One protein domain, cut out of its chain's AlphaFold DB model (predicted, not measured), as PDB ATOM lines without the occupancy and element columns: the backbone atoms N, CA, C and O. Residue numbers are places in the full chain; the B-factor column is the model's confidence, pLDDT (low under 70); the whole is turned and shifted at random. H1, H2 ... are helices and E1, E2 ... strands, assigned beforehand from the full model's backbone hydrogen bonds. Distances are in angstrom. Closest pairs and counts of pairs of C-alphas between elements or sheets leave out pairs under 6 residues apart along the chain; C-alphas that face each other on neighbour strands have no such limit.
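AT A GLANCE: This is residues 2 to 100 of the 153 residues of a protein of Clostridiales bacterium CHKCI001 (UniProt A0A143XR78). A small sheet of two parallel strands, E1 and E2, lies near the first end of one long helix, H1, which runs along the longest axis of the whole. The short helix H2 lies towards the other end of H1, and from there residues 45 to 57 run back along H1 to the sheet, while the short helix H3 lies at the far turn of a loop that leads away from E1 and returns to E2. The printed part has 99 residues, with three named helices and two named strands in the order H1, H2, E1, H3, E2; the sheet's order is E1, E2, and the class is mostly helix, although under half of the residues are in named elements. The whole is only just loose, close to extended, with a radius of gyration of the C-alphas of 18.5 A, and its spans of 55 by 34 by 19 A make it only just flat.

HOW THE PARTS SIT: E1, residues 58 to 61, and E2, residues 94 to 97, are parallel neighbours, with 27 degrees between their directions. C-alphas 59 and 95 face each other at 4.8 A; N 59 and O 94, at 2.8 A, and N 61 and O 96, at 2.9 A, are within hydrogen-bond range. H3, residues 82 to 85, comes between these strands in a strand-helix-strand unit, two parallel neighbour strands with a helix between them along the chain, whose crossover is right-handed. H1, residues 7 to 32, is only just apart from E1, their closest C-alphas being 8.1 A apart. Residues 7 to 11 of H1 make 4 pairs of C-alphas within 10 A with E1 and 4 with E2. H2, residues 39 to 44, is apart from H1, and H3 is apart from both of these helices. In H1 and H2 every O i to N i+4 pair is within hydrogen-bond range; H3 is too short for such a pair.

IN THESE COORDINATES: The strands measure 9.6 A for E1 and 9.9 A for E2 from first to last C-alpha; E2 ends at C-alpha 97, at (134.873, 133.817, 177.718). H1 is 37.4 A long, from C-alpha 7 at (142.223, 124.463, 171.423) to C-alpha 32 at (161.091, 104.594, 196.919). H2 measures 9.1 A and H3 5.1 A.

THE WHOLE: The C-alphas of Pro 36 and Glu 64, the two farthest apart, are 55.8 A apart. The printed part has no cut. The links H2 to E1, 13 residues, and E1 to H3, 20 residues, are long. The mean pLDDT of the printed part is 92.6, and no printed residue is under 70.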
ATOM      1  N   ASN A   2     145.453 136.076 166.841       71.38
ATOM      2  CA  ASN A   2     144.781 135.097 165.972       71.38
ATOM      3  C   ASN A   2     144.105 133.993 166.793       71.38
ATOM      4  O   ASN A   2     144.636 133.573 167.823       71.38
ATOM      5  N   MET A   3     142.943 133.528 166.332       79.69
ATOM      6  CA  MET A   3     142.223 132.440 166.985       79.69
ATOM      7  C   MET A   3     142.911 131.102 166.711       79.69
ATOM      8  O   MET A   3     143.308 130.817 165.584       79.69
ATOM      9  N   HIS A   4     143.068 130.281 167.748       86.31
ATOM     10  CA  HIS A   4     143.711 128.975 167.639       86.31
ATOM     11  C   HIS A   4     142.656 127.863 167.670       86.31
ATOM     12  O   HIS A   4     142.405 127.279 168.717       86.31
ATOM     13  N   TYR A   5     142.055 127.521 166.531       92.38
ATOM     14  CA  TYR A   5     140.937 126.562 166.469       92.38
ATOM     15  C   TYR A   5     141.238 125.156 167.011       92.38
ATOM     16  O   TYR A   5     140.325 124.442 167.401       92.38
ATOM     17  N   ALA A   6     142.509 124.770 167.130       93.88
ATOM     18  CA  ALA A   6     142.905 123.497 167.732       93.88
ATOM     19  C   ALA A   6     142.981 123.517 169.278       93.88
ATOM     20  O   ALA A   6     143.727 122.737 169.872       93.88
ATOM     21  N   MET A   7     142.251 124.417 169.953       95.31
ATOM     22  CA  MET A   7     142.223 124.463 171.423       95.31
ATOM     23  C   MET A   7     141.686 123.174 172.069       95.31
ATOM     24  O   MET A   7     142.361 122.692 172.978       95.31
ATOM     25  N   PRO A   8     140.576 122.554 171.614       96.00
ATOM     26  CA  PRO A   8     140.095 121.312 172.227       96.00
ATOM     27  C   PRO A   8     141.109 120.164 172.146       96.00
ATOM     28  O   PRO A   8     141.308 119.433 173.114       96.00
ATOM     29  N   PHE A   9     141.839 120.057 171.031       96.06
ATOM     30  CA  PHE A   9     142.950 119.113 170.909       96.06
ATOM     31  C   PHE A   9     144.057 119.383 171.937       96.06
ATOM     32  O   PHE A   9     144.526 118.456 172.595       96.06
ATOM     33  N   ARG A  10     144.451 120.650 172.125       95.62
ATOM     34  CA  ARG A  10     145.461 121.018 173.133       95.62
ATOM     35  C   ARG A  10     145.015 120.686 174.554       95.62
ATOM     36  O   ARG A  10     145.850 120.239 175.331       95.62
ATOM     37  N   VAL A  11     143.736 120.887 174.880       96.31
ATOM     38  CA  VAL A  11     143.163 120.513 176.184       96.31
ATOM     39  C   VAL A  11     143.353 119.020 176.435       96.31
ATOM     40  O   VAL A  11     143.988 118.653 177.418       96.31
ATOM     41  N   MET A  12     142.923 118.172 175.494       96.75
ATOM     42  CA  MET A  12     143.092 116.719 175.609       96.75
ATOM     43  C   MET A  12     144.563 116.318 175.799       96.75
ATOM     44  O   MET A  12     144.876 115.508 176.671       96.75
ATOM     45  N   VAL A  13     145.481 116.912 175.027       97.12
ATOM     46  CA  VAL A  13     146.920 116.626 175.148       97.12
ATOM     47  C   VAL A  13     147.462 117.034 176.518       97.12
ATOM     48  O   VAL A  13     148.244 116.291 177.107       97.12
ATOM     49  N   TYR A  14     147.067 118.194 177.045       95.88
ATOM     50  CA  TYR A  14     147.524 118.642 178.360       95.88
ATOM     51  C   TYR A  14     146.996 117.771 179.493       95.88
ATOM     52  O   TYR A  14     147.783 117.413 180.370       95.88
ATOM     53  N   ASP A  15     145.735 117.355 179.436       95.94
ATOM     54  CA  ASP A  15     145.173 116.427 180.419       95.94
ATOM     55  C   ASP A  15     145.921 115.087 180.381       95.94
ATOM     56  O   ASP A  15     146.363 114.583 181.413       95.94
ATOM     57  N   ALA A  16     146.159 114.545 179.180       96.56
ATOM     58  CA  ALA A  16     146.908 113.303 179.000       96.56
ATOM     59  C   ALA A  16     148.342 113.394 179.551       96.56
ATOM     60  O   ALA A  16     148.812 112.473 180.222       96.56
ATOM     61  N   LEU A  17     149.038 114.509 179.307       97.88
ATOM     62  CA  LEU A  17     150.375 114.751 179.855       97.88
ATOM     63  C   LEU A  17     150.354 114.902 181.383       97.88
ATOM     64  O   LEU A  17     151.284 114.437 182.046       97.88
ATOM     65  N   GLY A  18     149.306 115.510 181.943       97.56
ATOM     66  CA  GLY A  18     149.096 115.601 183.386       97.56
ATOM     67  C   GLY A  18     148.986 114.221 184.033       97.56
ATOM     68  O   GLY A  18     149.752 113.911 184.946       97.56
ATOM     69  N   TYR A  19     148.131 113.353 183.489       97.50
ATOM     70  CA  TYR A  19     148.004 111.972 183.966       97.50
ATOM     71  C   TYR A  19     149.292 111.163 183.778       97.50
ATOM     72  O   TYR A  19     149.694 110.420 184.670       97.50
ATOM     73  N   LEU A  20     149.996 111.327 182.653       97.06
ATOM     74  CA  LEU A  20     151.273 110.643 182.422       97.06
ATOM     75  C   LEU A  20     152.329 111.026 183.472       97.06
ATOM     76  O   LEU A  20     153.097 110.173 183.936       97.06
ATOM     77  N   LYS A  21     152.367 112.308 183.852       97.50
ATOM     78  CA  LYS A  21     153.233 112.800 184.925       97.50
ATOM     79  C   LYS A  21     152.862 112.150 186.258       97.50
ATOM     80  O   LYS A  21     153.752 111.638 186.931       97.50
ATOM     81  N   GLU A  22     151.579 112.111 186.604       97.69
ATOM     82  CA  GLU A  22     151.101 111.506 187.851       97.69
ATOM     83  C   GLU A  22     151.417 110.003 187.936       97.69
ATOM     84  O   GLU A  22     151.996 109.549 188.923       97.69
ATOM     85  N   CYS A  23     151.166 109.235 186.869       96.62
ATOM     86  CA  CYS A  23     151.566 107.824 186.791       96.62
ATOM     87  C   CYS A  23     153.075 107.644 187.033       96.62
ATOM     88  O   CYS A  23     153.515 106.716 187.714       96.62
ATOM     89  N   SER A  24     153.889 108.555 186.495       96.00
ATOM     90  CA  SER A  24     155.340 108.532 186.697       96.00
ATOM     91  C   SER A  24     155.728 108.838 188.149       96.00
ATOM     92  O   SER A  24     156.692 108.266 188.661       96.00
ATOM     93  N   GLU A  25     154.997 109.721 188.827       96.75
ATOM     94  CA  GLU A  25     155.195 110.043 190.243       96.75
ATOM     95  C   GLU A  25     154.802 108.867 191.150       96.75
ATOM     96  O   GLU A  25     155.594 108.497 192.022       96.75
ATOM     97  N   LEU A  26     153.674 108.199 190.881       96.56
ATOM     98  CA  LEU A  26     153.256 106.972 191.575       96.56
ATOM     99  C   LEU A  26     154.291 105.851 191.424       96.56
ATOM    100  O   LEU A  26     154.734 105.261 192.412       96.56
ATOM    101  N   ALA A  27     154.781 105.616 190.205       95.31
ATOM    102  CA  ALA A  27     155.834 104.635 189.955       95.31
ATOM    103  C   ALA A  27     157.122 104.935 190.752       95.31
ATOM    104  O   ALA A  27     157.768 104.028 191.290       95.31
ATOM    105  N   ARG A  28     157.510 106.216 190.853       95.69
ATOM    106  CA  ARG A  28     158.666 106.644 191.663       95.69
ATOM    107  C   ARG A  28     158.412 106.433 193.152       95.69
ATOM    108  O   ARG A  28     159.328 105.989 193.846       95.69
ATOM    109  N   PHE A  29     157.201 106.714 193.622       95.38
ATOM    110  CA  PHE A  29     156.789 106.478 195.001       95.38
ATOM    111  C   PHE A  29     156.864 104.988 195.364       95.38
ATOM    112  O   PHE A  29     157.558 104.639 196.315       95.38
ATOM    113  N   HIS A  30     156.296 104.090 194.551       94.62
ATOM    114  CA  HIS A  30     156.387 102.638 194.772       94.62
ATOM    115  C   HIS A  30     157.821 102.137 194.870       94.62
ATOM    116  O   HIS A  30     158.147 101.342 195.753       94.62
ATOM    117  N   LYS A  31     158.695 102.628 193.983       92.69
ATOM    118  CA  LYS A  31     160.115 102.276 193.998       92.69
ATOM    119  C   LYS A  31     160.807 102.767 195.271       92.69
ATOM    120  O   LYS A  31     161.614 102.033 195.836       92.69
ATOM    121  N   LYS A  32     160.513 103.996 195.708       95.69
ATOM    122  CA  LYS A  32     161.091 104.594 196.919       95.69
ATOM    123  C   LYS A  32     160.670 103.827 198.174       95.69
ATOM    124  O   LYS A  32     161.527 103.467 198.973       95.69
ATOM    125  N   GLU A  33     159.385 103.512 198.281       95.38
ATOM    126  CA  GLU A  33     158.801 102.793 199.419       95.38
ATOM    127  C   GLU A  33     158.979 101.264 199.325       95.38
ATOM    128  O   GLU A  33     158.456 100.525 200.155       95.38
ATOM    129  N   LYS A  34     159.717 100.773 198.314       92.31
ATOM    130  CA  LYS A  34     159.980  99.344 198.052       92.31
ATOM    131  C   LYS A  34     158.713  98.491 198.104       92.31
ATOM    132  O   LYS A  34     158.710  97.374 198.624       92.31
ATOM    133  N   MET A  35     157.625  99.034 197.574       91.06
ATOM    134  CA  MET A  35     156.349  98.357 197.643       91.06
ATOM    135  C   MET A  35     156.358  97.091 196.778       91.06
ATOM    136  O   MET A  35     156.863  97.130 195.653       91.06
ATOM    137  N   PRO A  36     155.770  95.980 197.253       88.56
ATOM    138  CA  PRO A  36     155.651  94.777 196.446       88.56
ATOM    139  C   PRO A  36     154.751  95.048 195.235       88.56
ATOM    140  O   PRO A  36     153.717  95.713 195.357       88.56
ATOM    141  N   MET A  37     155.157  94.523 194.079       89.06
ATOM    142  CA  MET A  37     154.429  94.616 192.813       89.06
ATOM    143  C   MET A  37     154.124  93.210 192.303       89.06
ATOM    144  O   MET A  37     154.941  92.299 192.441       89.06
ATOM    145  N   THR A  38     152.957  93.040 191.689       91.06
ATOM    146  CA  THR A  38     152.641  91.847 190.894       91.06
ATOM    147  C   THR A  38     153.401  91.881 189.561       91.06
ATOM    148  O   THR A  38     153.983  92.908 189.200       91.06
ATOM    149  N   SER A  39     153.370  90.787 188.795       89.12
ATOM    150  CA  SER A  39     153.912  90.751 187.424       89.12
ATOM    151  C   SER A  39     153.333  91.865 186.545       89.12
ATOM    152  O   SER A  39     154.071  92.587 185.877       89.12
ATOM    153  N   ASP A  40     152.016  92.058 186.608       88.88
ATOM    154  CA  ASP A  40     151.294  93.039 185.792       88.88
ATOM    155  C   ASP A  40     151.625  94.474 186.227       88.88
ATOM    156  O   ASP A  40     151.781  95.386 185.405       88.88
ATOM    157  N   GLY A  41     151.797  94.673 187.537       86.38
ATOM    158  CA  GLY A  41     152.202  95.957 188.089       86.38
ATOM    159  C   GLY A  41     153.658  96.307 187.794       86.38
ATOM    160  O   GLY A  41     153.996  97.479 187.660       86.38
ATOM    161  N   PHE A  42     154.529  95.313 187.617       86.19
ATOM    162  CA  PHE A  42     155.902  95.547 187.177       86.19
ATOM    163  C   PHE A  42     155.960  96.082 185.736       86.19
ATOM    164  O   PHE A  42     156.720  97.011 185.462       86.19
ATOM    165  N   LEU A  43     155.122  95.552 184.834       87.12
ATOM    166  CA  LEU A  43     155.056  95.992 183.434       87.12
ATOM    167  C   LEU A  43     154.497  97.411 183.293       87.12
ATOM    168  O   LEU A  43     155.073  98.241 182.591       87.12
ATOM    169  N   SER A  44     153.386  97.699 183.973       87.62
ATOM    170  CA  SER A  44     152.727  99.013 183.911       87.62
ATOM    171  C   SER A  44     153.365 100.063 184.827       87.62
ATOM    172  O   SER A  44     153.138 101.256 184.640       87.62
ATOM    173  N   LYS A  45     154.168  99.629 185.809       91.31
ATOM    174  CA  LYS A  45     154.679 100.424 186.944       91.31
ATOM    175  C   LYS A  45     153.581 100.983 187.862       91.31
ATOM    176  O   LYS A  45     153.870 101.832 188.705       91.31
ATOM    177  N   MET A  46     152.363 100.467 187.725       93.88
ATOM    178  CA  MET A  46     151.166 100.854 188.467       93.88
ATOM    179  C   MET A  46     150.649  99.665 189.279       93.88
ATOM    180  O   MET A  46     150.811  98.509 188.894       93.88
ATOM    181  N   LYS A  47     150.001  99.933 190.402       93.94
ATOM    182  CA  LYS A  47     149.222  98.950 191.155       93.94
ATOM    183  C   LYS A  47     147.755  99.013 190.752       93.94
ATOM    184  O   LYS A  47     147.258 100.040 190.302       93.94
ATOM    185  N   LYS A  48     147.029  97.915 190.963       92.62
ATOM    186  CA  LYS A  48     145.586  97.833 190.676       92.62
ATOM    187  C   LYS A  48     144.770  98.802 191.546       92.62
ATOM    188  O   LYS A  48     143.702  99.279 191.152       92.62
ATOM    189  N   GLU A  49     145.269  99.086 192.740       93.62
ATOM    190  CA  GLU A  49     144.644  99.965 193.722       93.62
ATOM    191  C   GLU A  49     144.970 101.443 193.483       93.62
ATOM    192  O   GLU A  49     144.298 102.293 194.066       93.62
ATOM    193  N   ASP A  50     145.929 101.762 192.606       95.19
ATOM    194  CA  ASP A  50     146.267 103.150 192.293       95.19
ATOM    195  C   ASP A  50     145.061 103.896 191.733       95.19
ATOM    196  O   ASP A  50     144.256 103.365 190.959       95.19
ATOM    197  N   ARG A  51     144.945 105.163 192.117       96.19
ATOM    198  CA  ARG A  51     143.943 106.092 191.603       96.19
ATOM    199  C   ARG A  51     144.650 107.369 191.187       96.19
ATOM    200  O   ARG A  51     145.573 107.804 191.866       96.19
ATOM    201  N   LEU A  52     144.203 107.931 190.071       96.75
ATOM    202  CA  LEU A  52     144.674 109.215 189.567       96.75
ATOM    203  C   LEU A  52     143.749 110.328 190.053       96.75
ATOM    204  O   LEU A  52     142.542 110.112 190.211       96.75
ATOM    205  N   HIS A  53     144.306 111.513 190.265       97.31
ATOM    206  CA  HIS A  53     143.524 112.694 190.596       97.31
ATOM    207  C   HIS A  53     142.822 113.215 189.336       97.31
ATOM    208  O   HIS A  53     143.473 113.392 188.308       97.31
ATOM    209  N   PRO A  54     141.506 113.493 189.379       96.44
ATOM    210  CA  PRO A  54     140.803 114.013 188.215       96.44
ATOM    211  C   PRO A  54     141.368 115.379 187.807       96.44
ATOM    212  O   PRO A  54     141.499 116.284 188.631       96.44
ATOM    213  N   ILE A  55     141.660 115.530 186.516       95.00
ATOM    214  CA  ILE A  55     142.084 116.792 185.908       95.00
ATOM    215  C   ILE A  55     140.879 117.449 185.235       95.00
ATOM    216  O   ILE A  55     140.179 116.819 184.442       95.00
ATOM    217  N   ILE A  56     140.654 118.726 185.552       94.19
ATOM    218  CA  ILE A  56     139.673 119.587 184.887       94.19
ATOM    219  C   ILE A  56     140.422 120.791 184.322       94.19
ATOM    220  O   ILE A  56     140.969 121.598 185.075       94.19
ATOM    221  N   THR A  57     140.417 120.928 182.998       94.69
ATOM    222  CA  THR A  57     141.072 122.044 182.311       94.69
ATOM    223  C   THR A  57     140.062 123.116 181.913       94.69
ATOM    224  O   THR A  57     139.114 122.855 181.172       94.69
ATOM    225  N   LEU A  58     140.294 124.347 182.380       94.06
ATOM    226  CA  LEU A  58     139.535 125.539 182.000       94.06
ATOM    227  C   LEU A  58     140.326 126.362 180.981       94.06
ATOM    228  O   LEU A  58     141.488 126.705 181.205       94.06
ATOM    229  N   VAL A  59     139.682 126.731 179.879       94.19
ATOM    230  CA  VAL A  59     140.253 127.616 178.862       94.19
ATOM    231  C   VAL A  59     139.710 129.021 179.068       94.19
ATOM    232  O   VAL A  59     138.522 129.266 178.879       94.19
ATOM    233  N   ILE A  60     140.585 129.962 179.424       91.19
ATOM    234  CA  ILE A  60     140.224 131.379 179.550       91.19
ATOM    235  C   ILE A  60     140.471 132.068 178.211       91.19
ATOM    236  O   ILE A  60     141.612 132.200 177.765       91.19
ATOM    237  N   TYR A  61     139.396 132.534 177.584       90.50
ATOM    238  CA  TYR A  61     139.438 133.205 176.293       90.50
ATOM    239  C   TYR A  61     139.185 134.707 176.443       90.50
ATOM    240  O   TYR A  61     138.102 135.153 176.831       90.50
ATOM    241  N   TYR A  62     140.229 135.484 176.150       84.88
ATOM    242  CA  TYR A  62     140.277 136.938 176.277       84.88
ATOM    243  C   TYR A  62     140.557 137.558 174.897       84.88
ATOM    244  O   TYR A  62     141.688 137.872 174.538       84.88
ATOM    245  N   ASN A  63     139.527 137.663 174.062       80.38
ATOM    246  CA  ASN A  63     139.634 138.269 172.735       80.38
ATOM    247  C   ASN A  63     138.441 139.197 172.483       80.38
ATOM    248  O   ASN A  63     137.398 139.055 173.120       80.38
ATOM    249  N   GLU A  64     138.596 140.124 171.540       77.44
ATOM    250  CA  GLU A  64     137.526 141.047 171.131       77.44
ATOM    251  C   GLU A  64     136.364 140.294 170.471       77.44
ATOM    252  O   GLU A  64     135.193 140.531 170.779       77.44
ATOM    253  N   LYS A  65     136.696 139.338 169.593       84.81
ATOM    254  CA  LYS A  65     135.733 138.447 168.939       84.81
ATOM    255  C   LYS A  65     135.411 137.259 169.831       84.81
ATOM    256  O   LYS A  65     136.336 136.627 170.342       84.81
ATOM    257  N   SER A  66     134.128 136.918 169.942       88.19
ATOM    258  CA  SER A  66     133.674 135.671 170.566       88.19
ATOM    259  C   SER A  66     134.312 134.451 169.901       88.19
ATOM    260  O   SER A  66     134.670 134.489 168.726       88.19
ATOM    261  N   TRP A  67     134.470 133.382 170.673       92.31
ATOM    262  CA  TRP A  67     134.930 132.096 170.175       92.31
ATOM    263  C   TRP A  67     133.881 131.499 169.236       92.31
ATOM    264  O   TRP A  67     132.729 131.312 169.624       92.31
ATOM    265  N   ASP A  68     134.298 131.193 168.014       93.88
ATOM    266  CA  ASP A  68     133.495 130.567 166.958       93.88
ATOM    267  C   ASP A  68     134.082 129.212 166.520       93.88
ATOM    268  O   ASP A  68     133.719 128.659 165.484       93.88
ATOM    269  N   GLY A  69     135.001 128.671 167.322       93.75
ATOM    270  CA  GLY A  69     135.654 127.395 167.081       93.75
ATOM    271  C   GLY A  69     134.952 126.188 167.718       93.75
ATOM    272  O   GLY A  69     133.928 126.317 168.390       93.75
ATOM    273  N   PRO A  70     135.550 124.996 167.567       95.81
ATOM    274  CA  PRO A  70     135.061 123.763 168.184       95.81
ATOM    275  C   PRO A  70     135.087 123.844 169.719       95.81
ATOM    276  O   PRO A  70     135.973 124.478 170.301       95.81
ATOM    277  N   PHE A  71     134.138 123.177 170.381       95.38
ATOM    278  CA  PHE A  71     134.020 123.115 171.845       95.38
ATOM    279  C   PHE A  71     134.445 121.760 172.418       95.38
ATOM    280  O   PHE A  71     134.484 121.576 173.631       95.38
ATOM    281  N   SER A  72     134.797 120.805 171.565       95.88
ATOM    282  CA  SER A  72     135.262 119.477 171.942       95.88
ATOM    283  C   SER A  72     136.200 118.917 170.873       95.88
ATOM    284  O   SER A  72     136.259 119.428 169.751       95.88
ATOM    285  N   LEU A  73     136.954 117.864 171.199       95.19
ATOM    286  CA  LEU A  73     137.751 117.156 170.194       95.19
ATOM    287  C   LEU A  73     136.851 116.526 169.121       95.19
ATOM    288  O   LEU A  73     137.239 116.483 167.957       95.19
ATOM    289  N   GLN A  74     135.652 116.065 169.492       94.19
ATOM    290  CA  GLN A  74     134.698 115.486 168.543       94.19
ATOM    291  C   GLN A  74     134.205 116.511 167.509       94.19
ATOM    292  O   GLN A  74     134.085 116.154 166.340       94.19
ATOM    293  N   ASP A  75     134.025 117.783 167.886       94.62
ATOM    294  CA  ASP A  75     133.661 118.861 166.945       94.62
ATOM    295  C   ASP A  75     134.746 119.122 165.886       94.62
ATOM    296  O   ASP A  75     134.475 119.712 164.844       94.62
ATOM    297  N   MET A  76     135.986 118.698 166.149       94.25
ATOM    298  CA  MET A  76     137.108 118.818 165.213       94.25
ATOM    299  C   MET A  76     137.183 117.665 164.205       94.25
ATOM    300  O   MET A  76     138.028 117.693 163.308       94.25
ATOM    301  N   MET A  77     136.371 116.622 164.372       94.19
ATOM    302  CA  MET A  77     136.440 115.423 163.544       94.19
ATOM    303  C   MET A  77     135.635 115.578 162.255       94.19
ATOM    304  O   MET A  77     134.698 116.367 162.160       94.19
ATOM    305  N   LEU A  78     135.982 114.765 161.254       93.94
ATOM    306  CA  LEU A  78     135.127 114.586 160.083       93.94
ATOM    307  C   LEU A  78     133.739 114.079 160.514       93.94
ATOM    308  O   LEU A  78     133.642 113.406 161.545       93.94
ATOM    309  N   PRO A  79     132.679 114.343 159.728       92.50
ATOM    310  CA  PRO A  79     131.331 113.895 160.054       92.50
ATOM    311  C   PRO A  79     131.277 112.408 160.428       92.50
ATOM    312  O   PRO A  79     131.596 111.528 159.628       92.50
ATOM    313  N   LEU A  80     130.864 112.140 161.665       90.19
ATOM    314  CA  LEU A  80     130.711 110.798 162.216       90.19
ATOM    315  C   LEU A  80     129.256 110.339 162.087       90.19
ATOM    316  O   LEU A  80     128.330 111.115 162.331       90.19
ATOM    317  N   SER A  81     129.049 109.055 161.790       92.94
ATOM    318  CA  SER A  81     127.734 108.430 161.985       92.94
ATOM    319  C   SER A  81     127.350 108.451 163.469       92.94
ATOM    320  O   SER A  81     128.226 108.433 164.339       92.94
ATOM    321  N   ASP A  82     126.056 108.432 163.789       91.38
ATOM    322  CA  ASP A  82     125.607 108.490 165.190       91.38
ATOM    323  C   ASP A  82     126.138 107.317 166.024       91.38
ATOM    324  O   ASP A  82     126.532 107.492 167.177       91.38
ATOM    325  N   LYS A  83     126.279 106.138 165.401       92.62
ATOM    326  CA  LYS A  83     126.932 104.983 166.025       92.62
ATOM    327  C   LYS A  83     128.376 105.301 166.424       92.62
ATOM    328  O   LYS A  83     128.778 104.979 167.536       92.62
ATOM    329  N   MET A  84     129.147 105.954 165.555       92.06
ATOM    330  CA  MET A  84     130.544 106.301 165.839       92.06
ATOM    331  C   MET A  84     130.687 107.398 166.893       92.06
ATOM    332  O   MET A  84     131.595 107.308 167.714       92.06
ATOM    333  N   LYS A  85     129.789 108.391 166.927       90.00
ATOM    334  CA  LYS A  85     129.838 109.466 167.938       90.00
ATOM    335  C   LYS A  85     129.814 108.923 169.367       90.00
ATOM    336  O   LYS A  85     130.517 109.449 170.220       90.00
ATOM    337  N   SER A  86     129.053 107.852 169.609       90.44
ATOM    338  CA  SER A  86     128.972 107.201 170.927       90.44
ATOM    339  C   SER A  86     130.235 106.428 171.332       90.44
ATOM    340  O   SER A  86     130.437 106.162 172.513       90.44
ATOM    341  N   LEU A  87     131.082 106.061 170.365       92.50
ATOM    342  CA  LEU A  87     132.285 105.251 170.585       92.50
ATOM    343  C   LEU A  87     133.545 106.097 170.765       92.50
ATOM    344  O   LEU A  87     134.538 105.617 171.307       92.50
ATOM    345  N   VAL A  88     133.529 107.338 170.279       91.38
ATOM    346  CA  VAL A  88     134.686 108.229 170.317       91.38
ATOM    347  C   VAL A  88     134.568 109.179 171.500       91.38
ATOM    348  O   VAL A  88     133.558 109.859 171.668       91.38
ATOM    349  N   ALA A  89     135.626 109.259 172.304       90.81
ATOM    350  CA  ALA A  89     135.686 110.185 173.424       90.81
ATOM    351  C   ALA A  89     135.624 111.643 172.938       90.81
ATOM    352  O   ALA A  89     136.428 112.075 172.110       90.81
ATOM    353  N   GLY A  90     134.663 112.399 173.473       90.31
ATOM    354  CA  GLY A  90     134.405 113.775 173.052       90.31
ATOM    355  C   GLY A  90     135.468 114.782 173.489       90.31
ATOM    356  O   GLY A  90     135.725 115.723 172.747       90.31
ATOM    357  N   TYR A  91     136.089 114.577 174.660       93.81
ATOM    358  CA  TYR A  91     137.022 115.513 175.314       93.81
ATOM    359  C   TYR A  91     136.535 116.974 175.245       93.81
ATOM    360  O   TYR A  91     137.021 117.753 174.419       93.81
ATOM    361  N   PRO A  92     135.525 117.342 176.059       95.06
ATOM    362  CA  PRO A  92     134.970 118.688 176.044       95.06
ATOM    363  C   PRO A  92     136.005 119.720 176.501       95.06
ATOM    364  O   PRO A  92     136.780 119.490 177.425       95.06
ATOM    365  N   MET A  93     135.979 120.890 175.873       95.44
ATOM    366  CA  MET A  93     136.716 122.069 176.303       95.44
ATOM    367  C   MET A  93     135.809 122.942 177.171       95.44
ATOM    368  O   MET A  93     134.812 123.489 176.699       95.44
ATOM    369  N   HIS A  94     136.186 123.141 178.433       94.56
ATOM    370  CA  HIS A  94     135.482 124.056 179.328       94.56
ATOM    371  C   HIS A  94     135.946 125.495 179.082       94.56
ATOM    372  O   HIS A  94     136.961 125.945 179.614       94.56
ATOM    373  N   LEU A  95     135.211 126.206 178.228       93.94
ATOM    374  CA  LEU A  95     135.533 127.566 177.812       93.94
ATOM    375  C   LEU A  95     134.913 128.615 178.745       93.94
ATOM    376  O   LEU A  95     133.699 128.650 178.933       93.94
ATOM    377  N   LEU A  96     135.743 129.526 179.253       92.56
ATOM    378  CA  LEU A  96     135.329 130.749 179.935       92.56
ATOM    379  C   LEU A  96     135.692 131.950 179.068       92.56
ATOM    380  O   LEU A  96     136.868 132.281 178.894       92.56
ATOM    381  N   GLN A  97     134.678 132.625 178.533       91.38
ATOM    382  CA  GLN A  97     134.873 133.817 177.718       91.38
ATOM    383  C   GLN A  97     134.802 135.056 178.598       91.38
ATOM    384  O   GLN A  97     133.782 135.345 179.218       91.38
ATOM    385  N   VAL A  98     135.870 135.850 178.613       89.62
ATOM    386  CA  VAL A  98     135.910 137.084 179.410       89.62
ATOM    387  C   VAL A  98     134.805 138.059 178.988       89.62
ATOM    388  O   VAL A  98     134.242 138.762 179.829       89.62
ATOM    389  N   ARG A  99     134.438 138.064 177.701       86.56
ATOM    390  CA  ARG A  99     133.343 138.878 177.158       86.56
ATOM    391  C   ARG A  99     131.973 138.526 177.756       86.56
ATOM    392  O   ARG A  99     131.136 139.422 177.870       86.56
ATOM    393  N   ASP A 100     131.785 137.286 178.201       87.31
ATOM    394  CA  ASP A 100     130.531 136.765 178.767       87.31
ATOM    395  C   ASP A 100     130.575 136.704 180.301       87.31
ATOM    396  O   ASP A 100     129.697 136.132 180.948       87.31
TER     397      ASP A 100